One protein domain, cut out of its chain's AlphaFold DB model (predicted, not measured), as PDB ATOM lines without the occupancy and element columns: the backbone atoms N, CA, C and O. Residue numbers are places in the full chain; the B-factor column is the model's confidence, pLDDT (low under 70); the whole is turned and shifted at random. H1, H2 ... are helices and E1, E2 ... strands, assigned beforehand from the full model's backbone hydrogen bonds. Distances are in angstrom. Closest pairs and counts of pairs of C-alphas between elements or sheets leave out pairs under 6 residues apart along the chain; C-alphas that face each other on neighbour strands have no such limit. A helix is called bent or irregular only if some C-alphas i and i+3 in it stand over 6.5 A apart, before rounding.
ATOM      1  N   SER A  20      99.310  10.150 263.762       96.50
ATOM      2  CA  SER A  20     100.325  10.036 264.813       96.50
ATOM      3  C   SER A  20     100.748  11.385 265.382       96.50
ATOM      4  O   SER A  20     100.843  11.515 266.599       96.50
ATOM      5  N   GLN A  21     100.893  12.404 264.530       97.38
ATOM      6  CA  GLN A  21     101.220  13.765 264.946       97.38
ATOM      7  C   GLN A  21     100.155  14.373 265.877       97.38
ATOM      8  O   GLN A  21     100.499  14.908 266.928       97.38
ATOM      9  N   LYS A  22      98.856  14.262 265.555       96.94
ATOM     10  CA  LYS A  22      97.775  14.747 266.441       96.94
ATOM     11  C   LYS A  22      97.829  14.023 267.783       96.94
ATOM     12  O   LYS A  22      97.734  14.651 268.836       96.94
ATOM     13  N   HIS A  23      97.971  12.701 267.737       97.50
ATOM     14  CA  HIS A  23      97.916  11.876 268.934       97.50
ATOM     15  C   HIS A  23      99.121  12.121 269.840       97.50
ATOM     16  O   HIS A  23      98.931  12.380 271.025       97.50
ATOM     17  N   ILE A  24     100.348  12.148 269.314       98.38
ATOM     18  CA  ILE A  24     101.529  12.406 270.146       98.38
ATOM     19  C   ILE A  24     101.501  13.811 270.760       98.38
ATOM     20  O   ILE A  24     101.855  13.969 271.927       98.38
ATOM     21  N   GLN A  25     100.988  14.815 270.039       98.19
ATOM     22  CA  GLN A  25     100.764  16.157 270.582       98.19
ATOM     23  C   GLN A  25      99.799  16.142 271.776       98.19
ATOM     24  O   GLN A  25     100.100  16.755 272.803       98.19
ATOM     25  N   ALA A  26      98.671  15.432 271.671       97.50
ATOM     26  CA  ALA A  26      97.716  15.286 272.770       97.50
ATOM     27  C   ALA A  26      98.332  14.517 273.950       97.50
ATOM     28  O   ALA A  26      98.277  14.980 275.085       97.50
ATOM     29  N   TYR A  27      99.009  13.395 273.702       98.06
ATOM     30  CA  TYR A  27      99.618  12.607 274.773       98.06
ATOM     31  C   TYR A  27     100.719  13.359 275.526       98.06
ATOM     32  O   TYR A  27     100.785  13.262 276.748       98.06
ATOM     33  N   VAL A  28     101.541  14.151 274.837       98.38
ATOM     34  CA  VAL A  28     102.600  14.940 275.484       98.38
ATOM     35  C   VAL A  28     102.048  16.110 276.306       98.38
ATOM     36  O   VAL A  28     102.652  16.475 277.310       98.38
ATOM     37  N   ASN A  29     100.918  16.707 275.913       98.00
ATOM     38  CA  ASN A  29     100.434  17.952 276.529       98.00
ATOM     39  C   ASN A  29      99.203  17.784 277.428       98.00
ATOM     40  O   ASN A  29      98.986  18.610 278.311       98.00
ATOM     41  N   GLU A  30      98.387  16.761 277.195       96.75
ATOM     42  CA  GLU A  30      97.081  16.564 277.839       96.75
ATOM     43  C   GLU A  30      97.033  15.246 278.628       96.75
ATOM     44  O   GLU A  30      96.370  15.174 279.660       96.75
ATOM     45  N   HIS A  31      97.811  14.233 278.217       96.56
ATOM     46  CA  HIS A  31      97.899  12.925 278.887       96.56
ATOM     47  C   HIS A  31      99.325  12.578 279.340       96.56
ATOM     48  O   HIS A  31      99.728  11.412 279.345       96.56
ATOM     49  N   GLU A  32     100.091  13.593 279.739       96.12
ATOM     50  CA  GLU A  32     101.530  13.487 279.999       96.12
ATOM     51  C   GLU A  32     101.869  12.420 281.048       96.12
ATOM     52  O   GLU A  32     102.712  11.560 280.806       96.12
ATOM     53  N   ALA A  33     101.155  12.403 282.178       95.00
ATOM     54  CA  ALA A  33     101.371  11.417 283.237       95.00
ATOM     55  C   ALA A  33     101.127   9.971 282.766       95.00
ATOM     56  O   ALA A  33     101.872   9.063 283.142       95.00
ATOM     57  N   LEU A  34     100.112   9.759 281.920       95.75
ATOM     58  CA  LEU A  34      99.800   8.450 281.347       95.75
ATOM     59  C   LEU A  34     100.902   8.011 280.375       95.75
ATOM     60  O   LEU A  34     101.425   6.903 280.503       95.75
ATOM     61  N   LEU A  35     101.298   8.888 279.444       97.12
ATOM     62  CA  LEU A  35     102.372   8.603 278.492       97.12
ATOM     63  C   LEU A  35     103.695   8.315 279.218       97.12
ATOM     64  O   LEU A  35     104.349   7.311 278.935       97.12
ATOM     65  N   SER A  36     104.069   9.164 280.177       95.50
ATOM     66  CA  SER A  36     105.278   9.005 280.988       95.50
ATOM     67  C   SER A  36     105.273   7.683 281.757       95.50
ATOM     68  O   SER A  36     106.281   6.979 281.749       95.50
ATOM     69  N   GLY A  37     104.142   7.301 282.364       94.06
ATOM     70  CA  GLY A  37     103.991   6.017 283.053       94.06
ATOM     71  C   GLY A  37     104.223   4.818 282.130       94.06
ATOM     72  O   GLY A  37     105.046   3.959 282.446       94.06
ATOM     73  N   MET A  38     103.576   4.803 280.959       95.56
ATOM     74  CA  MET A  38     103.734   3.732 279.966       95.56
ATOM     75  C   MET A  38     105.170   3.633 279.431       95.56
ATOM     76  O   MET A  38     105.715   2.534 279.296       95.56
ATOM     77  N   VAL A  39     105.806   4.771 279.133       94.75
ATOM     78  CA  VAL A  39     107.198   4.811 278.663       94.75
ATOM     79  C   VAL A  39     108.145   4.295 279.743       94.75
ATOM     80  O   VAL A  39     108.983   3.439 279.461       94.75
ATOM     81  N   LEU A  40     108.009   4.776 280.980       91.75
ATOM     82  CA  LEU A  40     108.854   4.334 282.084       91.75
ATOM     83  C   LEU A  40     108.679   2.839 282.345       91.75
ATOM     84  O   LEU A  40     109.686   2.151 282.465       91.75
ATOM     85  N   GLU A  41     107.451   2.316 282.350       91.12
ATOM     86  CA  GLU A  41     107.178   0.880 282.497       91.12
ATOM     87  C   GLU A  41     107.911   0.047 281.435       91.12
ATOM     88  O   GLU A  41     108.604  -0.916 281.771       91.12
ATOM     89  N   LYS A  42     107.853   0.450 280.158       90.62
ATOM     90  CA  LYS A  42     108.595  -0.234 279.085       90.62
ATOM     91  C   LYS A  42     110.107  -0.172 279.277       90.62
ATOM     92  O   LYS A  42     110.808  -1.126 278.937       90.62
ATOM     93  N   LEU A  43     110.611   0.927 279.827       86.25
ATOM     94  CA  LEU A  43     112.037   1.155 280.024       86.25
ATOM     95  C   LEU A  43     112.570   0.645 281.373       86.25
ATOM     96  O   LEU A  43     113.785   0.645 281.546       86.25
ATOM     97  N   GLN A  44     111.737   0.155 282.300       78.75
ATOM     98  CA  GLN A  44     112.165  -0.346 283.623       78.75
ATOM     99  C   GLN A  44     113.210  -1.468 283.548       78.75
ATOM    100  O   GLN A  44     114.052  -1.597 284.434       78.75
ATOM    101  N   SER A  45     113.183  -2.266 282.480       68.31
ATOM    102  CA  SER A  45     114.172  -3.321 282.226       68.31
ATOM    103  C   SER A  45     115.500  -2.796 281.663       68.31
ATOM    104  O   SER A  45     116.482  -3.536 281.597       68.31
ATOM    105  N   SER A  46     115.560  -1.523 281.262       67.94
ATOM    106  CA  SER A  46     116.759  -0.906 280.705       67.94
ATOM    107  C   SER A  46     117.661  -0.335 281.806       67.94
ATOM    108  O   SER A  46     117.216   0.488 282.609       67.94
ATOM    109  N   PRO A  47     118.962  -0.680 281.820       63.66
ATOM    110  CA  PRO A  47     119.901  -0.139 282.792       63.66
ATOM    111  C   PRO A  47     119.940   1.395 282.785       63.66
ATOM    112  O   PRO A  47     120.170   2.028 281.752       63.66
ATOM    113  N   GLY A  48     119.769   1.988 283.967       63.34
ATOM    114  CA  GLY A  48     119.970   3.416 284.199       63.34
ATOM    115  C   GLY A  48     118.769   4.321 283.918       63.34
ATOM    116  O   GLY A  48     118.958   5.538 283.894       63.34
ATOM    117  N   ILE A  49     117.560   3.780 283.729       67.69
ATOM    118  CA  ILE A  49     116.363   4.625 283.659       67.69
ATOM    119  C   ILE A  49     116.120   5.313 285.014       67.69
ATOM    120  O   ILE A  49     116.192   4.689 286.075       67.69
ATOM    121  N   GLY A  50     115.940   6.633 284.976       65.88
ATOM    122  CA  GLY A  50     115.598   7.449 286.140       65.88
ATOM    123  C   GLY A  50     114.138   7.265 286.556       65.88
ATOM    124  O   GLY A  50     113.369   6.587 285.883       65.88
ATOM    125  N   ALA A  51     113.755   7.875 287.677       73.12
ATOM    126  CA  ALA A  51     112.389   7.781 288.199       73.12
ATOM    127  C   ALA A  51     111.423   8.789 287.548       73.12
ATOM    128  O   ALA A  51     110.213   8.627 287.668       73.12
ATOM    129  N   GLY A  52     111.949   9.829 286.890       86.00
ATOM    130  CA  GLY A  52     111.170  10.902 286.284       86.00
ATOM    131  C   GLY A  52     111.433  11.046 284.789       86.00
ATOM    132  O   GLY A  52     112.548  10.834 284.303       86.00
ATOM    133  N   LEU A  53     110.393  11.458 284.074       91.62
ATOM    134  CA  LEU A  53     110.431  11.783 282.659       91.62
ATOM    135  C   LEU A  53     109.817  13.172 282.478       91.62
ATOM    136  O   LEU A  53     108.782  13.466 283.065       91.62
ATOM    137  N   THR A  54     110.471  14.038 281.711       95.38
ATOM    138  CA  THR A  54     109.972  15.384 281.412       95.38
ATOM    139  C   THR A  54     109.985  15.588 279.913       95.38
ATOM    140  O   THR A  54     111.054  15.636 279.297       95.38
ATOM    141  N   TRP A  55     108.802  15.713 279.322       97.94
ATOM    142  CA  TRP A  55     108.663  15.998 277.902       97.94
ATOM    143  C   TRP A  55     109.114  17.421 277.596       97.94
ATOM    144  O   TRP A  55     108.738  18.378 278.269       97.94
ATOM    145  N   VAL A  56     109.937  17.551 276.563       98.38
ATOM    146  CA  VAL A  56     110.431  18.840 276.069       98.38
ATOM    147  C   VAL A  56     109.938  19.129 274.652       98.38
ATOM    148  O   VAL A  56     110.076  20.252 274.186       98.38
ATOM    149  N   SER A  57     109.358  18.145 273.963       98.50
ATOM    150  CA  SER A  57     108.778  18.292 272.626       98.50
ATOM    151  C   SER A  57     107.745  17.190 272.364       98.50
ATOM    152  O   SER A  57     107.989  16.067 272.812       98.50
ATOM    153  N   PRO A  58     106.664  17.455 271.606       98.44
ATOM    154  CA  PRO A  58     106.232  18.760 271.108       98.44
ATOM    155  C   PRO A  58     105.391  19.476 272.174       98.44
ATOM    156  O   PRO A  58     104.417  18.919 272.672       98.44
ATOM    157  N   LEU A  59     105.734  20.716 272.535       98.31
ATOM    158  CA  LEU A  59     105.004  21.473 273.563       98.31
ATOM    159  C   LEU A  59     104.007  22.452 272.939       98.31
ATOM    160  O   LEU A  59     104.349  23.193 272.018       98.31
ATOM    161  N   LYS A  60     102.791  22.529 273.492       97.44
ATOM    162  CA  LYS A  60     101.728  23.449 273.048       97.44
ATOM    163  C   LYS A  60     102.173  24.912 273.070       97.44
ATOM    164  O   LYS A  60     101.872  25.662 272.147       97.44
ATOM    165  N   CYS A  61     102.927  25.316 274.096       96.31
ATOM    166  CA  CYS A  61     103.484  26.670 274.207       96.31
ATOM    167  C   CYS A  61     104.554  26.990 273.149       96.31
ATOM    168  O   CYS A  61     104.866  28.157 272.933       96.31
ATOM    169  N   GLU A  62     105.076  25.974 272.464       96.19
ATOM    170  CA  GLU A  62     106.033  26.084 271.361       96.19
ATOM    171  C   GLU A  62     105.400  25.661 270.032       96.19
ATOM    172  O   GLU A  62     106.084  25.168 269.131       96.19
ATOM    173  N   THR A  63     104.078  25.818 269.901       96.81
ATOM    174  CA  THR A  63     103.319  25.478 268.685       96.81
ATOM    175  C   THR A  63     103.534  24.036 268.224       96.81
ATOM    176  O   THR A  63     103.547  23.751 267.031       96.81
ATOM    177  N   TYR A  64     103.740  23.127 269.181       97.62
ATOM    178  CA  TYR A  64     103.961  21.704 268.945       97.62
ATOM    179  C   TYR A  64     105.130  21.388 268.000       97.62
ATOM    180  O   TYR A  64     105.095  20.411 267.254       97.62
ATOM    181  N   LYS A  65     106.172  22.222 268.023       96.94
ATOM    182  CA  LYS A  65     107.339  22.067 267.156       96.94
ATOM    183  C   LYS A  65     108.043  20.725 267.378       96.94
ATOM    184  O   LYS A  65     108.389  20.394 268.506       96.94
ATOM    185  N   GLU A  66     108.323  20.022 266.284       97.75
ATOM    186  CA  GLU A  66     109.245  18.885 266.226       97.75
ATOM    187  C   GLU A  66     110.667  19.363 265.907       97.75
ATOM    188  O   GLU A  66     110.872  20.402 265.265       97.75
ATOM    189  N   TYR A  67     111.667  18.609 266.359       98.38
ATOM    190  CA  TYR A  67     113.071  19.001 266.255       98.38
ATOM    191  C   TYR A  67     113.888  17.962 265.486       98.38
ATOM    192  O   TYR A  67     113.706  16.757 265.645       98.38
ATOM    193  N   SER A  68     114.835  18.452 264.686       97.69
ATOM    194  CA  SER A  68     115.761  17.666 263.867       97.69
ATOM    195  C   SER A  68     117.175  18.257 263.911       97.69
ATOM    196  O   SER A  68     117.394  19.332 264.476       97.69
ATOM    197  N   ASP A  69     118.149  17.549 263.330       97.62
ATOM    198  CA  ASP A  69     119.554  17.977 263.228       97.62
ATOM    199  C   ASP A  69     120.137  18.462 264.582       97.62
ATOM    200  O   ASP A  69     119.907  17.873 265.631       97.62
ATOM    201  N   GLN A  70     120.924  19.535 264.605       97.88
ATOM    202  CA  GLN A  70     121.490  20.071 265.850       97.88
ATOM    203  C   GLN A  70     120.422  20.569 266.844       97.88
ATOM    204  O   GLN A  70     120.678  20.627 268.045       97.88
ATOM    205  N   GLU A  71     119.224  20.923 266.371       98.38
ATOM    206  CA  GLU A  71     118.201  21.558 267.202       98.38
ATOM    207  C   GLU A  71     117.605  20.575 268.216       98.38
ATOM    208  O   GLU A  71     117.342  20.963 269.355       98.38
ATOM    209  N   PHE A  72     117.470  19.289 267.861       98.31
ATOM    210  CA  PHE A  72     117.024  18.276 268.828       98.31
ATOM    211  C   PHE A  72     118.068  18.061 269.935       98.31
ATOM    212  O   PHE A  72     117.703  17.855 271.092       98.31
ATOM    213  N   LEU A  73     119.364  18.169 269.607       98.44
ATOM    214  CA  LEU A  73     120.433  18.091 270.602       98.44
ATOM    215  C   LEU A  73     120.355  19.264 271.574       98.44
ATOM    216  O   LEU A  73     120.391  19.041 272.779       98.44
ATOM    217  N   TYR A  74     120.192  20.497 271.087       98.06
ATOM    218  CA  TYR A  74     120.017  21.655 271.971       98.06
ATOM    219  C   TYR A  74     118.786  21.511 272.859       98.06
ATOM    220  O   TYR A  74     118.863  21.790 274.054       98.06
ATOM    221  N   LYS A  75     117.675  21.001 272.313       97.88
ATOM    222  CA  LYS A  75     116.450  20.778 273.086       97.88
ATOM    223  C   LYS A  75     116.639  19.785 274.239       97.88
ATOM    224  O   LYS A  75     115.990  19.901 275.280       97.88
ATOM    225  N   LEU A  76     117.551  18.834 274.063       97.69
ATOM    226  CA  LEU A  76     117.917  17.810 275.037       97.69
ATOM    227  C   LEU A  76     119.114  18.182 275.931       97.69
ATOM    228  O   LEU A  76     119.557  17.338 276.702       97.69
ATOM    229  N   ASP A  77     119.627  19.414 275.862       97.12
ATOM    230  CA  ASP A  77     120.865  19.862 276.532       97.12
ATOM    231  C   ASP A  77     122.130  19.089 276.098       97.12
ATOM    232  O   ASP A  77     123.119  19.005 276.823       97.12
ATOM    233  N   LEU A  78     122.122  18.551 274.877       97.62
ATOM    234  CA  LEU A  78     123.208  17.788 274.250       97.62
ATOM    235  C   LEU A  78     123.963  18.595 273.180       97.62
ATOM    236  O   LEU A  78     124.622  18.035 272.303       97.62
ATOM    237  N   GLY A  79     123.868  19.927 273.229       97.69
ATOM    238  CA  GLY A  79     124.416  20.832 272.213       97.69
ATOM    239  C   GLY A  79     125.923  20.691 271.966       97.69
ATOM    240  O   GLY A  79     126.389  20.926 270.853       97.69
ATOM    241  N   MET A  80     126.685  20.227 272.963       97.88
ATOM    242  CA  MET A  80     128.119  19.945 272.816       97.88
ATOM    243  C   MET A  80     128.420  18.868 271.758       97.88
ATOM    244  O   MET A  80     129.527  18.825 271.227       97.88
ATOM    245  N   HIS A  81     127.443  18.026 271.411       98.31
ATOM    246  CA  HIS A  81     127.586  16.962 270.417       98.31
ATOM    247  C   HIS A  81     127.207  17.384 268.988       98.31
ATOM    248  O   HIS A  81     127.311  16.570 268.071       98.31
ATOM    249  N   ALA A  82     126.812  18.642 268.756       98.00
ATOM    250  CA  ALA A  82     126.410  19.118 267.427       98.00
ATOM    251  C   ALA A  82     127.522  18.964 266.368       98.00
ATOM    252  O   ALA A  82     127.243  18.618 265.219       98.00
ATOM    253  N   GLY A  83     128.787  19.158 266.761       98.19
ATOM    254  CA  GLY A  83     129.941  18.919 265.886       98.19
ATOM    255  C   GLY A  83     130.057  17.453 265.464       98.19
ATOM    256  O   GLY A  83     130.114  17.163 264.272       98.19
ATOM    257  N   ALA A  84     129.983  16.534 266.431       98.50
ATOM    258  CA  ALA A  84     130.017  15.095 266.174       98.50
ATOM    259  C   ALA A  84     128.832  14.636 265.306       98.50
ATOM    260  O   ALA A  84     129.002  13.805 264.416       98.50
ATOM    261  N   LEU A  85     127.638  15.212 265.502       98.50
ATOM    262  CA  LEU A  85     126.470  14.903 264.672       98.50
ATOM    263  C   LEU A  85     126.702  15.302 263.213       98.50
ATOM    264  O   LEU A  85     126.363  14.542 262.312       98.50
ATOM    265  N   LYS A  86     127.316  16.464 262.969       97.56
ATOM    266  CA  LYS A  86     127.622  16.941 261.612       97.56
ATOM    267  C   LYS A  86     128.610  16.028 260.879       97.56
ATOM    268  O   LYS A  86     128.534  15.913 259.655       97.56
ATOM    269  N   GLU A  87     129.531  15.400 261.603       97.75
ATOM    270  CA  GLU A  87     130.450  14.396 261.054       97.75
ATOM    271  C   GLU A  87     129.745  13.055 260.807       97.75
ATOM    272  O   GLU A  87     129.990  12.409 259.789       97.75
ATOM    273  N   SER A  95     113.602  14.035 261.923       97.31
ATOM    274  CA  SER A  95     112.667  14.775 262.784       97.31
ATOM    275  C   SER A  95     112.135  13.815 263.835       97.31
ATOM    276  O   SER A  95     111.804  12.680 263.483       97.31
ATOM    277  N   TRP A  96     112.113  14.243 265.093       98.56
ATOM    278  CA  TRP A  96     111.614  13.448 266.212       98.56
ATOM    279  C   TRP A  96     110.217  13.906 266.607       98.56
ATOM    280  O   TRP A  96     110.029  15.085 266.920       98.56
ATOM    281  N   ASP A  97     109.276  12.963 266.652       98.56
ATOM    282  CA  ASP A  97     107.866  13.239 266.952       98.56
ATOM    283  C   ASP A  97     107.671  13.706 268.396       98.56
ATOM    284  O   ASP A  97     106.808  14.534 268.679       98.56
ATOM    285  N   ALA A  98     108.501  13.203 269.316       98.75
ATOM    286  CA  ALA A  98     108.591  13.702 270.679       98.75
ATOM    287  C   ALA A  98     109.988  13.491 271.281       98.75
ATOM    288  O   ALA A  98     110.767  12.630 270.860       98.75
ATOM    289  N   LEU A  99     110.301  14.302 272.290       98.81
ATOM    290  CA  LEU A  99     111.571  14.280 273.010       98.81
ATOM    291  C   LEU A  99     111.304  14.438 274.502       98.81
ATOM    292  O   LEU A  99     110.534  15.314 274.906       98.81
ATOM    293  N   ALA A 100     111.997  13.653 275.321       97.69
ATOM    294  CA  ALA A 100     111.936  13.790 276.769       97.69
ATOM    295  C   ALA A 100     113.314  13.673 277.420       97.69
ATOM    296  O   ALA A 100     114.210  12.986 276.927       97.69
ATOM    297  N   LYS A 101     113.462  14.333 278.566       95.75
ATOM    298  CA  LYS A 101     114.611  14.200 279.460       95.75
ATOM    299  C   LYS A 101     114.252  13.226 280.573       95.75
ATOM    300  O   LYS A 101     113.193  13.331 281.187       95.75
ATOM    301  N   VAL A 102     115.145  12.283 280.834       91.38
ATOM    302  CA  VAL A 102     115.044  11.346 281.952       91.38
ATOM    303  C   VAL A 102     115.839  11.921 283.109       91.38
ATOM    304  O   VAL A 102     117.032  12.202 282.966       91.38
ATOM    305  N   THR A 103     115.188  12.062 284.259       83.56
ATOM    306  CA  THR A 103     115.822  12.515 285.495       83.56
ATOM    307  C   THR A 103     115.749  11.423 286.554       83.56
ATOM    308  O   THR A 103     114.721  10.791 286.802       83.56
ATOM    309  N   GLY A 104     116.882  11.164 287.189       72.31
ATOM    310  CA  GLY A 104     117.012  10.215 288.277       72.31
ATOM    311  C   GLY A 104     118.087  10.683 289.254       72.31
ATOM    312  O   GLY A 104     118.989  11.420 288.862       72.31
ATOM    313  N   PRO A 105     118.055  10.224 290.518       65.69
ATOM    314  CA  PRO A 105     119.020  10.647 291.539       65.69
ATOM    315  C   PRO A 105     120.493  10.404 291.172       65.69
ATOM    316  O   PRO A 105     121.384  11.005 291.762       65.69
ATOM    317  N   ARG A 106     120.759   9.481 290.237       65.19
ATOM    318  CA  ARG A 106     122.104   9.097 289.777       65.19
ATOM    319  C   ARG A 106     122.220   8.966 288.257       65.19
ATOM    320  O   ARG A 106     123.284   8.608 287.765       65.19
ATOM    321  N   THR A 107     121.133   9.190 287.523       68.44
ATOM    322  CA  THR A 107     121.082   8.964 286.078       68.44
ATOM    323  C   THR A 107     120.321  10.088 285.398       68.44
ATOM    324  O   THR A 107     119.184  10.394 285.741       68.44
ATOM    325  N   SER A 108     120.969  10.701 284.418       85.19
ATOM    326  CA  SER A 108     120.356  11.611 283.460       85.19
ATOM    327  C   SER A 108     120.406  10.959 282.089       85.19
ATOM    328  O   SER A 108     121.400  10.315 281.746       85.19
ATOM    329  N   GLY A 109     119.356  11.129 281.302       93.06
ATOM    330  CA  GLY A 109     119.312  10.594 279.953       93.06
ATOM    331  C   GLY A 109     118.219  11.231 279.121       93.06
ATOM    332  O   GLY A 109     117.617  12.226 279.524       93.06
ATOM    333  N   VAL A 110     117.973  10.662 277.951       96.56
ATOM    334  CA  VAL A 110     117.041  11.212 276.968       96.56
ATOM    335  C   VAL A 110     116.216  10.106 276.333       96.56
ATOM    336  O   VAL A 110     116.713   9.005 276.100       96.56
ATOM    337  N   VAL A 111     114.960  10.407 276.031       97.38
ATOM    338  CA  VAL A 111     114.089   9.556 275.223       97.38
ATOM    339  C   VAL A 111     113.818  10.263 273.906       97.38
ATOM    340  O   VAL A 111     113.401  11.422 273.880       97.38
ATOM    341  N   LEU A 112     114.070   9.537 272.825       98.69
ATOM    342  CA  LEU A 112     113.702   9.881 271.462       98.69
ATOM    343  C   LEU A 112     112.446   9.092 271.101       98.69
ATOM    344  O   LEU A 112     112.358   7.904 271.426       98.69
ATOM    345  N   VAL A 113     111.490   9.728 270.434       98.75
ATOM    346  CA  VAL A 113     110.231   9.084 270.049       98.75
ATOM    347  C   VAL A 113     110.018   9.164 268.549       98.75
ATOM    348  O   VAL A 113     110.217  10.211 267.936       98.75
ATOM    349  N   GLU A 114     109.574   8.039 268.003       98.56
ATOM    350  CA  GLU A 114     108.964   7.930 266.684       98.56
ATOM    351  C   GLU A 114     107.532   7.422 266.868       98.56
ATOM    352  O   GLU A 114     107.342   6.373 267.479       98.56
ATOM    353  N   ALA A 115     106.532   8.112 266.336       98.25
ATOM    354  CA  ALA A 115     105.125   7.765 266.449       98.25
ATOM    355  C   ALA A 115     104.522   7.432 265.077       98.25
ATOM    356  O   ALA A 115     104.771   8.114 264.086       98.25
ATOM    357  N   LYS A 116     103.692   6.387 265.010       97.75
ATOM    358  CA  LYS A 116     102.984   5.968 263.789       97.75
ATOM    359  C   LYS A 116     101.534   5.618 264.082       97.75
ATOM    360  O   LYS A 116     101.214   5.096 265.148       97.75
ATOM    361  N   SER A 117     100.675   5.899 263.113       96.12
ATOM    362  CA  SER A 117      99.227   5.655 263.156       96.12
ATOM    363  C   SER A 117      98.745   4.680 262.086       96.12
ATOM    364  O   SER A 117      97.699   4.062 262.251       96.12
ATOM    365  N   HIS A 118      99.507   4.476 261.008       92.94
ATOM    366  CA  HIS A 118      99.167   3.505 259.972       92.94
ATOM    367  C   HIS A 118     100.389   2.798 259.371       92.94
ATOM    368  O   HIS A 118     101.502   3.322 259.337       92.94
ATOM    369  N   VAL A 119     100.182   1.583 258.852       92.31
ATOM    370  CA  VAL A 119     101.277   0.703 258.387       92.31
ATOM    371  C   VAL A 119     102.064   1.267 257.210       92.31
ATOM    372  O   VAL A 119     103.250   0.980 257.077       92.31
ATOM    373  N   ALA A 120     101.438   2.095 256.367       91.31
ATOM    374  CA  ALA A 120     102.131   2.700 255.232       91.31
ATOM    375  C   ALA A 120     103.247   3.672 255.668       91.31
ATOM    376  O   ALA A 120     104.186   3.867 254.907       91.31
ATOM    377  N   GLU A 121     103.203   4.210 256.898       89.69
ATOM    378  CA  GLU A 121     104.284   5.039 257.465       89.69
ATOM    379  C   GLU A 121     105.563   4.234 257.738       89.69
ATOM    380  O   GLU A 121     106.632   4.808 257.915       89.69
ATOM    381  N   LEU A 122     105.483   2.898 257.794       91.62
ATOM    382  CA  LEU A 122     106.671   2.056 257.943       91.62
ATOM    383  C   LEU A 122     107.551   2.122 256.690       91.62
ATOM    384  O   LEU A 122     108.776   2.044 256.795       91.62
ATOM    385  N   TYR A 167     117.570   4.095 264.537       98.31
ATOM    386  CA  TYR A 167     118.536   3.218 265.206       98.31
ATOM    387  C   TYR A 167     119.965   3.750 265.116       98.31
ATOM    388  O   TYR A 167     120.701   3.685 266.100       98.31
ATOM    389  N   ALA A 168     120.347   4.325 263.975       98.50
ATOM    390  CA  ALA A 168     121.663   4.930 263.807       98.50
ATOM    391  C   ALA A 168     121.885   6.101 264.780       98.50
ATOM    392  O   ALA A 168     122.923   6.157 265.434       98.50
ATOM    393  N   HIS A 169     120.898   6.988 264.945       98.69
ATOM    394  CA  HIS A 169     121.001   8.118 265.877       98.69
ATOM    395  C   HIS A 169     120.979   7.686 267.347       98.69
ATOM    396  O   HIS A 169     121.743   8.225 268.148       98.69
ATOM    397  N   LEU A 170     120.169   6.684 267.700       98.44
ATOM    398  CA  LEU A 170     120.183   6.079 269.035       98.44
ATOM    399  C   LEU A 170     121.584   5.561 269.389       98.44
ATOM    400  O   LEU A 170     122.129   5.870 270.449       98.44
ATOM    401  N   LEU A 171     122.166   4.775 268.484       98.00
ATOM    402  CA  LEU A 171     123.473   4.163 268.669       98.00
ATOM    403  C   LEU A 171     124.613   5.191 268.654       98.00
ATOM    404  O   LEU A 171     125.546   5.047 269.443       98.00
ATOM    405  N   PHE A 172     124.501   6.247 267.847       98.38
ATOM    406  CA  PHE A 172     125.410   7.395 267.858       98.38
ATOM    407  C   PHE A 172     125.441   8.101 269.219       98.38
ATOM    408  O   PHE A 172     126.515   8.294 269.782       98.38
ATOM    409  N   LEU A 173     124.278   8.429 269.794       98.25
ATOM    410  CA  LEU A 173     124.223   9.043 271.126       98.25
ATOM    411  C   LEU A 173     124.828   8.126 272.195       98.25
ATOM    412  O   LEU A 173     125.576   8.586 273.058       98.25
ATOM    413  N   ARG A 174     124.554   6.819 272.113       96.88
ATOM    414  CA  ARG A 174     125.136   5.827 273.025       96.88
ATOM    415  C   ARG A 174     126.661   5.754 272.918       96.88
ATOM    416  O   ARG A 174     127.317   5.614 273.946       96.88
ATOM    417  N   ASP A 175     127.226   5.905 271.721       96.56
ATOM    418  CA  ASP A 175     128.686   5.931 271.517       96.56
ATOM    419  C   ASP A 175     129.344   7.193 272.079       96.56
ATOM    420  O   ASP A 175     130.503   7.160 272.483       96.56
ATOM    421  N   LEU A 176     128.587   8.286 272.183       96.75
ATOM    422  CA  LEU A 176     129.011   9.510 272.862       96.75
ATOM    423  C   LEU A 176     128.866   9.438 274.392       96.75
ATOM    424  O   LEU A 176     129.136  10.420 275.079       96.75
ATOM    425  N   GLY A 177     128.437   8.293 274.937       94.94
ATOM    426  CA  GLY A 177     128.220   8.098 276.370       94.94
ATOM    427  C   GLY A 177     126.890   8.657 276.886       94.94
ATOM    428  O   GLY A 177     126.676   8.703 278.097       94.94
ATOM    429  N   VAL A 178     125.979   9.066 275.997       94.81
ATOM    430  CA  VAL A 178     124.654   9.560 276.383       94.81
ATOM    431  C   VAL A 178     123.740   8.384 276.713       94.81
ATOM    432  O   VAL A 178     123.593   7.438 275.936       94.81
ATOM    433  N   GLN A 179     123.039   8.469 277.844       93.81
ATOM    434  CA  GLN A 179     121.974   7.529 278.178       93.81
ATOM    435  C   GLN A 179     120.723   7.819 277.335       93.81
ATOM    436  O   GLN A 179     119.826   8.525 277.779       93.81
ATOM    437  N   ALA A 180     120.679   7.308 276.101       95.56
ATOM    438  CA  ALA A 180     119.593   7.553 275.147       95.56
ATOM    439  C   ALA A 180     118.702   6.321 274.916       95.56
ATOM    440  O   ALA A 180     119.204   5.227 274.658       95.56
ATOM    441  N   TRP A 181     117.385   6.477 274.960       96.31
ATOM    442  CA  TRP A 181     116.426   5.426 274.601       96.31
ATOM    443  C   TRP A 181     115.593   5.845 273.396       96.31
ATOM    444  O   TRP A 181     115.348   7.033 273.196       96.31
ATOM    445  N   LEU A 182     115.153   4.865 272.614       97.94
ATOM    446  CA  LEU A 182     114.205   5.059 271.521       97.94
ATOM    447  C   LEU A 182     112.892   4.363 271.871       97.94
ATOM    448  O   LEU A 182     112.884   3.175 272.195       97.94
ATOM    449  N   VAL A 183     111.784   5.084 271.770       98.06
ATOM    450  CA  VAL A 183     110.445   4.509 271.903       98.06
ATOM    451  C   VAL A 183     109.726   4.668 270.573       98.06
ATOM    452  O   VAL A 183     109.446   5.788 270.147       98.06
ATOM    453  N   ASN A 184     109.423   3.547 269.923       98.31
ATOM    454  CA  ASN A 184     108.509   3.534 268.791       98.31
ATOM    455  C   ASN A 184     107.083   3.425 269.333       98.31
ATOM    456  O   ASN A 184     106.726   2.412 269.935       98.31
ATOM    457  N   ILE A 185     106.280   4.463 269.145       98.56
ATOM    458  CA  ILE A 185     104.874   4.494 269.531       98.56
ATOM    459  C   ILE A 185     104.021   4.118 268.325       98.56
ATOM    460  O   ILE A 185     104.120   4.720 267.257       98.56
ATOM    461  N   TYR A 186     103.148   3.140 268.515       98.44
ATOM    462  CA  TYR A 186     102.186   2.689 267.522       98.44
ATOM    463  C   TYR A 186     100.784   2.914 268.071       98.44
ATOM    464  O   TYR A 186     100.362   2.246 269.019       98.44
ATOM    465  N   PHE A 187     100.071   3.872 267.487       97.81
ATOM    466  CA  PHE A 187      98.669   4.092 267.808       97.81
ATOM    467  C   PHE A 187      97.830   2.985 267.176       97.81
ATOM    468  O   PHE A 187      97.940   2.687 265.983       97.81
ATOM    469  N   VAL A 188      97.036   2.329 268.010       97.19
ATOM    470  CA  VAL A 188      96.119   1.261 267.630       97.19
ATOM    471  C   VAL A 188      94.730   1.866 267.507       97.19
ATOM    472  O   VAL A 188      94.362   2.743 268.287       97.19
ATOM    473  N   ASN A 189      93.976   1.392 266.521       94.88
ATOM    474  CA  ASN A 189      92.594   1.779 266.281       94.88
ATOM    475  C   ASN A 189      92.394   3.246 265.834       94.88
ATOM    476  O   ASN A 189      91.348   3.848 266.065       94.88
ATOM    477  N   ASP A 190      93.376   3.825 265.128       94.12
ATOM    478  CA  ASP A 190      93.231   5.133 264.465       94.12
ATOM    479  C   ASP A 190      92.376   5.006 263.185       94.12
ATOM    480  O   ASP A 190      92.882   4.941 262.057       94.12
ATOM    481  N   HIS A 191      91.051   4.915 263.352       90.38
ATOM    482  CA  HIS A 191      90.106   4.777 262.237       90.38
ATOM    483  C   HIS A 191      90.232   5.885 261.173       90.38
ATOM    484  O   HIS A 191      90.248   5.543 259.987       90.38
ATOM    485  N   PRO A 192      90.363   7.187 261.518       91.00
ATOM    486  CA  PRO A 192      90.573   8.248 260.527       91.00
ATOM    487  C   PRO A 192      91.791   8.048 259.613       91.00
ATOM    488  O   PRO A 192      91.810   8.578 258.497       91.00
ATOM    489  N   MET A 193      92.800   7.306 260.072       92.56
ATOM    490  CA  MET A 193      93.999   6.982 259.295       92.56
ATOM    491  C   MET A 193      93.949   5.614 258.611       92.56
ATOM    492  O   MET A 193      94.917   5.242 257.948       92.56
ATOM    493  N   ASN A 194      92.844   4.866 258.737       91.31
ATOM    494  CA  ASN A 194      92.792   3.437 258.411       91.31
ATOM    495  C   ASN A 194      93.946   2.669 259.087       91.31
ATOM    496  O   ASN A 194      94.609   1.832 258.467       91.31
ATOM    497  N   GLY A 195      94.227   3.024 260.343       91.62
ATOM    498  CA  GLY A 195      95.263   2.402 261.152       91.62
ATOM    499  C   GLY A 195      94.930   0.951 261.522       91.62
ATOM    500  O   GLY A 195      93.775   0.530 261.417       91.62
ATOM    501  N   PRO A 196      95.928   0.166 261.962       94.69
ATOM    502  CA  PRO A 196      95.708  -1.187 262.467       94.69
ATOM    503  C   PRO A 196      94.686  -1.220 263.601       94.69
ATOM    504  O   PRO A 196      94.797  -0.454 264.556       94.69
ATOM    505  N   ALA A 197      93.713  -2.126 263.504       94.31
ATOM    506  CA  ALA A 197      92.630  -2.245 264.479       94.31
ATOM    507  C   ALA A 197      93.090  -2.889 265.791       94.31
ATOM    508  O   ALA A 197      92.447  -2.722 266.820       94.31
ATOM    509  N   THR A 198      94.185  -3.651 265.760       96.12
ATOM    510  CA  THR A 198      94.701  -4.344 266.938       96.12
ATOM    511  C   THR A 198      96.212  -4.213 267.065       96.12
ATOM    512  O   THR A 198      96.948  -4.019 266.094       96.12
ATOM    513  N   LYS A 199      96.708  -4.414 268.288       96.50
ATOM    514  CA  LYS A 199      98.140  -4.601 268.553       96.50
ATOM    515  C   LYS A 199      98.742  -5.735 267.709       96.50
ATOM    516  O   LYS A 199      99.860  -5.597 267.222       96.50
ATOM    517  N   GLN A 200      98.002  -6.828 267.506       96.81
ATOM    518  CA  GLN A 200      98.480  -7.979 266.735       96.81
ATOM    519  C   GLN A 200      98.721  -7.625 265.261       96.81
ATOM    520  O   GLN A 200      99.687  -8.101 264.665       96.81
ATOM    521  N   ASP A 201      97.884  -6.766 264.677       96.12
ATOM    522  CA  ASP A 201      98.053  -6.295 263.299       96.12
ATOM    523  C   ASP A 201      99.357  -5.504 263.136       96.12
ATOM    524  O   ASP A 201     100.108  -5.720 262.180       96.12
ATOM    525  N   TRP A 202      99.676  -4.645 264.109       97.06
ATOM    526  CA  TRP A 202     100.973  -3.976 264.150       97.06
ATOM    527  C   TRP A 202     102.126  -4.965 264.308       97.06
ATOM    528  O   TRP A 202     103.114  -4.863 263.585       97.06
ATOM    529  N   GLU A 203     102.028  -5.924 265.228       96.12
ATOM    530  CA  GLU A 203     103.089  -6.910 265.460       96.12
ATOM    531  C   GLU A 203     103.375  -7.744 264.203       96.12
ATOM    532  O   GLU A 203     104.542  -7.993 263.887       96.12
ATOM    533  N   ASN A 204     102.341  -8.096 263.436       95.44
ATOM    534  CA  ASN A 204     102.482  -8.781 262.152       95.44
ATOM    535  C   ASN A 204     103.241  -7.909 261.138       95.44
ATOM    536  O   ASN A 204     104.246  -8.351 260.577       95.44
ATOM    537  N   ALA A 205     102.827  -6.649 260.963       95.50
ATOM    538  CA  ALA A 205     103.504  -5.717 260.058       95.50
ATOM    539  C   ALA A 205     104.968  -5.467 260.472       95.50
ATOM    540  O   ALA A 205     105.876  -5.482 259.641       95.50
ATOM    541  N   LEU A 206     105.228  -5.290 261.768       95.50
ATOM    542  CA  LEU A 206     106.573  -5.061 262.299       95.50
ATOM    543  C   LEU A 206     107.466  -6.299 262.190       95.50
ATOM    544  O   LEU A 206     108.674  -6.153 262.006       95.50
ATOM    545  N   SER A 207     106.905  -7.507 262.272       94.94
ATOM    546  CA  SER A 207     107.638  -8.751 262.012       94.94
ATOM    547  C   SER A 207     108.172  -8.791 260.577       94.94
ATOM    548  O   SER A 207     109.342  -9.118 260.353       94.94
ATOM    549  N   ASP A 208     107.362  -8.362 259.606       93.56
ATOM    550  CA  ASP A 208     107.775  -8.262 258.205       93.56
ATOM    551  C   ASP A 208     108.867  -7.210 257.987       93.56
ATOM    552  O   ASP A 208     109.840  -7.480 257.275       93.56
ATOM    553  N   VAL A 209     108.754  -6.046 258.637       94.75
ATOM    554  CA  VAL A 209     109.801  -5.010 258.628       94.75
ATOM    555  C   VAL A 209     111.098  -5.552 259.226       94.75
ATOM    556  O   VAL A 209     112.150  -5.485 258.591       94.75
ATOM    557  N   LYS A 210     111.039  -6.145 260.426       95.50
ATOM    558  CA  LYS A 210     112.211  -6.708 261.116       95.50
ATOM    559  C   LYS A 210     112.892  -7.768 260.251       95.50
ATOM    560  O   LYS A 210     114.116  -7.752 260.134       95.50
ATOM    561  N   ARG A 211     112.128  -8.631 259.573       95.94
ATOM    562  CA  ARG A 211     112.673  -9.618 258.630       95.94
ATOM    563  C   ARG A 211     113.415  -8.971 257.467       95.94
ATOM    564  O   ARG A 211     114.550  -9.353 257.191       95.94
ATOM    565  N   GLN A 212     112.806  -7.987 256.813       95.62
ATOM    566  CA  GLN A 212     113.410  -7.297 255.670       95.62
ATOM    567  C   GLN A 212     114.613  -6.427 256.053       95.62
ATOM    568  O   GLN A 212     115.489  -6.201 255.228       95.62
ATOM    569  N   MET A 213     114.696  -5.982 257.308       96.50
ATOM    570  CA  MET A 213     115.851  -5.252 257.833       96.50
ATOM    571  C   MET A 213     116.972  -6.163 258.362       96.50
ATOM    572  O   MET A 213     117.999  -5.642 258.797       96.50
ATOM    573  N   GLY A 214     116.798  -7.489 258.369       96.94
ATOM    574  CA  GLY A 214     117.777  -8.431 258.934       96.94
ATOM    575  C   GLY A 214     117.801  -8.471 260.464       96.94
ATOM    576  O   GLY A 214     118.792  -8.876 261.073       96.94
ATOM    577  N   LEU A 215     116.704  -8.044 261.087       95.88
ATOM    578  CA  LEU A 215     116.502  -7.936 262.531       95.88
ATOM    579  C   LEU A 215     115.599  -9.046 263.102       95.88
ATOM    580  O   LEU A 215     115.251  -9.002 264.280       95.88
ATOM    581  N   SER A 216     115.218 -10.053 262.309       93.56
ATOM    582  CA  SER A 216     114.453 -11.210 262.805       93.56
ATOM    583  C   SER A 216     115.137 -11.876 263.998       93.56
ATOM    584  O   SER A 216     116.305 -12.254 263.920       93.56
ATOM    585  N   GLY A 217     114.398 -12.028 265.100       85.69
ATOM    586  CA  GLY A 217     114.910 -12.628 266.337       85.69
ATOM    587  C   GLY A 217     115.974 -11.792 267.059       85.69
ATOM    588  O   GLY A 217     116.585 -12.286 268.003       85.69
ATOM    589  N   LYS A 218     116.208 -10.544 266.637       88.25
ATOM    590  CA  LYS A 218     117.148  -9.614 267.270       88.25
ATOM    591  C   LYS A 218     116.380  -8.515 267.998       88.25
ATOM    592  O   LYS A 218     115.416  -7.961 267.473       88.25
ATOM    593  N   SER A 219     116.843  -8.159 269.189       85.31
ATOM    594  CA  SER A 219     116.433  -6.934 269.875       85.31
ATOM    595  C   SER A 219     117.412  -5.813 269.544       85.31
ATOM    596  O   SER A 219     118.623  -6.011 269.658       85.31
ATOM    597  N   VAL A 220     116.909  -4.631 269.188       92.31
ATOM    598  CA  VAL A 220     117.744  -3.425 269.116       92.31
ATOM    599  C   VAL A 220     117.937  -2.908 270.547       92.31
ATOM    600  O   VAL A 220     116.946  -2.579 271.197       92.31
ATOM    601  N   PRO A 221     119.171  -2.854 271.082       92.19
ATOM    602  CA  PRO A 221     119.399  -2.391 272.447       92.19
ATOM    603  C   PRO A 221     118.882  -0.966 272.658       92.19
ATOM    604  O   PRO A 221     119.044  -0.114 271.786       92.19
ATOM    605  N   TYR A 222     118.305  -0.706 273.835       93.44
ATOM    606  CA  TYR A 222     117.770   0.605 274.241       93.44
ATOM    607  C   TYR A 222     116.600   1.135 273.395       93.44
ATOM    608  O   TYR A 222     116.195   2.281 273.586       93.44
ATOM    609  N   ALA A 223     116.053   0.320 272.491       95.44
ATOM    610  CA  ALA A 223     114.841   0.618 271.743       95.44
ATOM    611  C   ALA A 223     113.688  -0.276 272.216       95.44
ATOM    612  O   ALA A 223     113.893  -1.455 272.510       95.44
ATOM    613  N   THR A 224     112.475   0.267 272.268       95.06
ATOM    614  CA  THR A 224     111.265  -0.493 272.606       95.06
ATOM    615  C   THR A 224     110.074  -0.039 271.775       95.06
ATOM    616  O   THR A 224     109.993   1.117 271.369       95.06
ATOM    617  N   ASP A 225     109.129  -0.956 271.587       96.19
ATOM    618  CA  ASP A 225     107.843  -0.694 270.950       96.19
ATOM    619  C   ASP A 225     106.777  -0.470 272.050       96.19
ATOM    620  O   ASP A 225     106.693  -1.235 273.022       96.19
ATOM    621  N   LEU A 226     105.981   0.591 271.921       97.38
ATOM    622  CA  LEU A 226     104.848   0.934 272.784       97.38
ATOM    623  C   LEU A 226     103.583   1.023 271.924       97.38
ATOM    624  O   LEU A 226     103.541   1.766 270.952       97.38
ATOM    625  N   PHE A 227     102.547   0.278 272.299       97.81
ATOM    626  CA  PHE A 227     101.259   0.275 271.608       97.81
ATOM    627  C   PHE A 227     100.248   1.024 272.464       97.81
ATOM    628  O   PHE A 227     100.106   0.701 273.643       97.81
ATOM    629  N   ILE A 228      99.581   2.013 271.878       97.44
ATOM    630  CA  ILE A 228      98.609   2.856 272.572       97.44
ATOM    631  C   ILE A 228      97.265   2.709 271.867       97.44
ATOM    632  O   ILE A 228      97.128   3.105 270.713       97.44
ATOM    633  N   GLU A 229      96.287   2.135 272.564       95.69
ATOM    634  CA  GLU A 229      94.915   2.011 272.073       95.69
ATOM    635  C   GLU A 229      94.226   3.377 272.098       95.69
ATOM    636  O   GLU A 229      94.190   4.037 273.138       95.69
ATOM    637  N   LEU A 230      93.694   3.810 270.956       93.31
ATOM    638  CA  LEU A 230      92.880   5.015 270.873       93.31
ATOM    639  C   LEU A 230      91.418   4.675 271.158       93.31
ATOM    640  O   LEU A 230      90.853   3.738 270.585       93.31
TER     641      LEU A 230
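What this domain is: This is residues 20 to 87, 95 to 122 and 167 to 230 of the 234 residues of an uncharacterized protein of Acidobacteria bacterium (UniProt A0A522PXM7). A strongly twisted sheet of five strands curls like part of a barrel round helix H2, with H1 on the same side of the sheet and H6 and H7 over its other side. The helical hairpin H3 and H4 makes a corner piece that meets the sheet only by a graze of H3, and short H5 packs on H7. The printed part has 160 residues, with seven named helices and five named strands in the order H1 H2 E1 H3 H4 E2 E3 H5 H6 E4 H7 E5. The mixed sheet runs E1 E2 E3 E4 E5, antiparallel from E1 to E3 and parallel from E3 to E5; the class is mixed, helices and strands. The whole is compact, with a radius of gyration of the C-alphas of 15.5 A and spans of 42 by 38 by 30 A.

Where its parts are: In the sheet, E1 is residues 52 to 57, E2 98 to 103, E3 108 to 116, 26.8 A long, E4 180 to 188, 25.4 A, and E5 223 to 229, 20.0 A, ending at C-alpha 229 (94.915, 2.011, 272.073). H1, residues 20 to 29, begins at C-alpha 20 (100.325, 10.036, 264.813). H2 is residues 32 to 43, 16.2 A, H3 69 to 75, H4 79 to 87, H5 119 to 122, H6 167 to 175 and H7 199 to 212, 20.2 A. H4 is irregular: C-alphas 80 and 83 are 7.2 A apart.

How they stand to each other: E1 and E2 are antiparallel, with N 54 and O 101 at 2.9 A. The hairpin E2 and E3 has N 102 and O 109 at 2.8 A. E3 and E4 are parallel, with N 185 and O 114 at 2.7 A, and so are E4 and E5, with N 186 and O 226 at 2.8 A. Three layers, helices on both faces of a sheet, have H1 and H2 on one face and H6 and H7 on the other. The closest C-alphas of H2 and E1 are those of Ser 36 and Leu 53, 6.1 A. H6 runs along E4, at 6 degrees on the local plane and a height over the sheet of 8.3 A. H7 is over E4, slantwise at 45 degrees on the local plane. H1 and H2 only just touch, only at the corner, with 3 pairs of C-alphas within 8 A, the closest Tyr 27 and Leu 35 at 6.1 A. H3 and H4 touch at Leu 73 and Gly 79, their closest C-alphas, 5.1 A, at a shallow tilt of 12 degrees, opposite ways. H5 and H7 only just touch, with 3 pairs of C-alphas within 8 A, the closest Val 119 and Ala 205 at 7.0 A. Every O i to N i+4 pair is within hydrogen-bond range in H1, H2, H6 and H7, against 2 of 3 in H3 and 3 of 5 in H4; H5 is too short for such a pair.

The domain as a whole: The two C-alphas farthest apart, of Arg 106 and Asn 194, are 43.3 A apart. Residues 88 to 94 and 123 to 166 are not printed, with gaps of 17.9 A from C-alpha 87 to 95 and 14.0 A from C-alpha 122 to 167. Of the links printed whole, E1 to H3 is long. Residues 45 to 50 and 105 to 107 have pLDDT under 70.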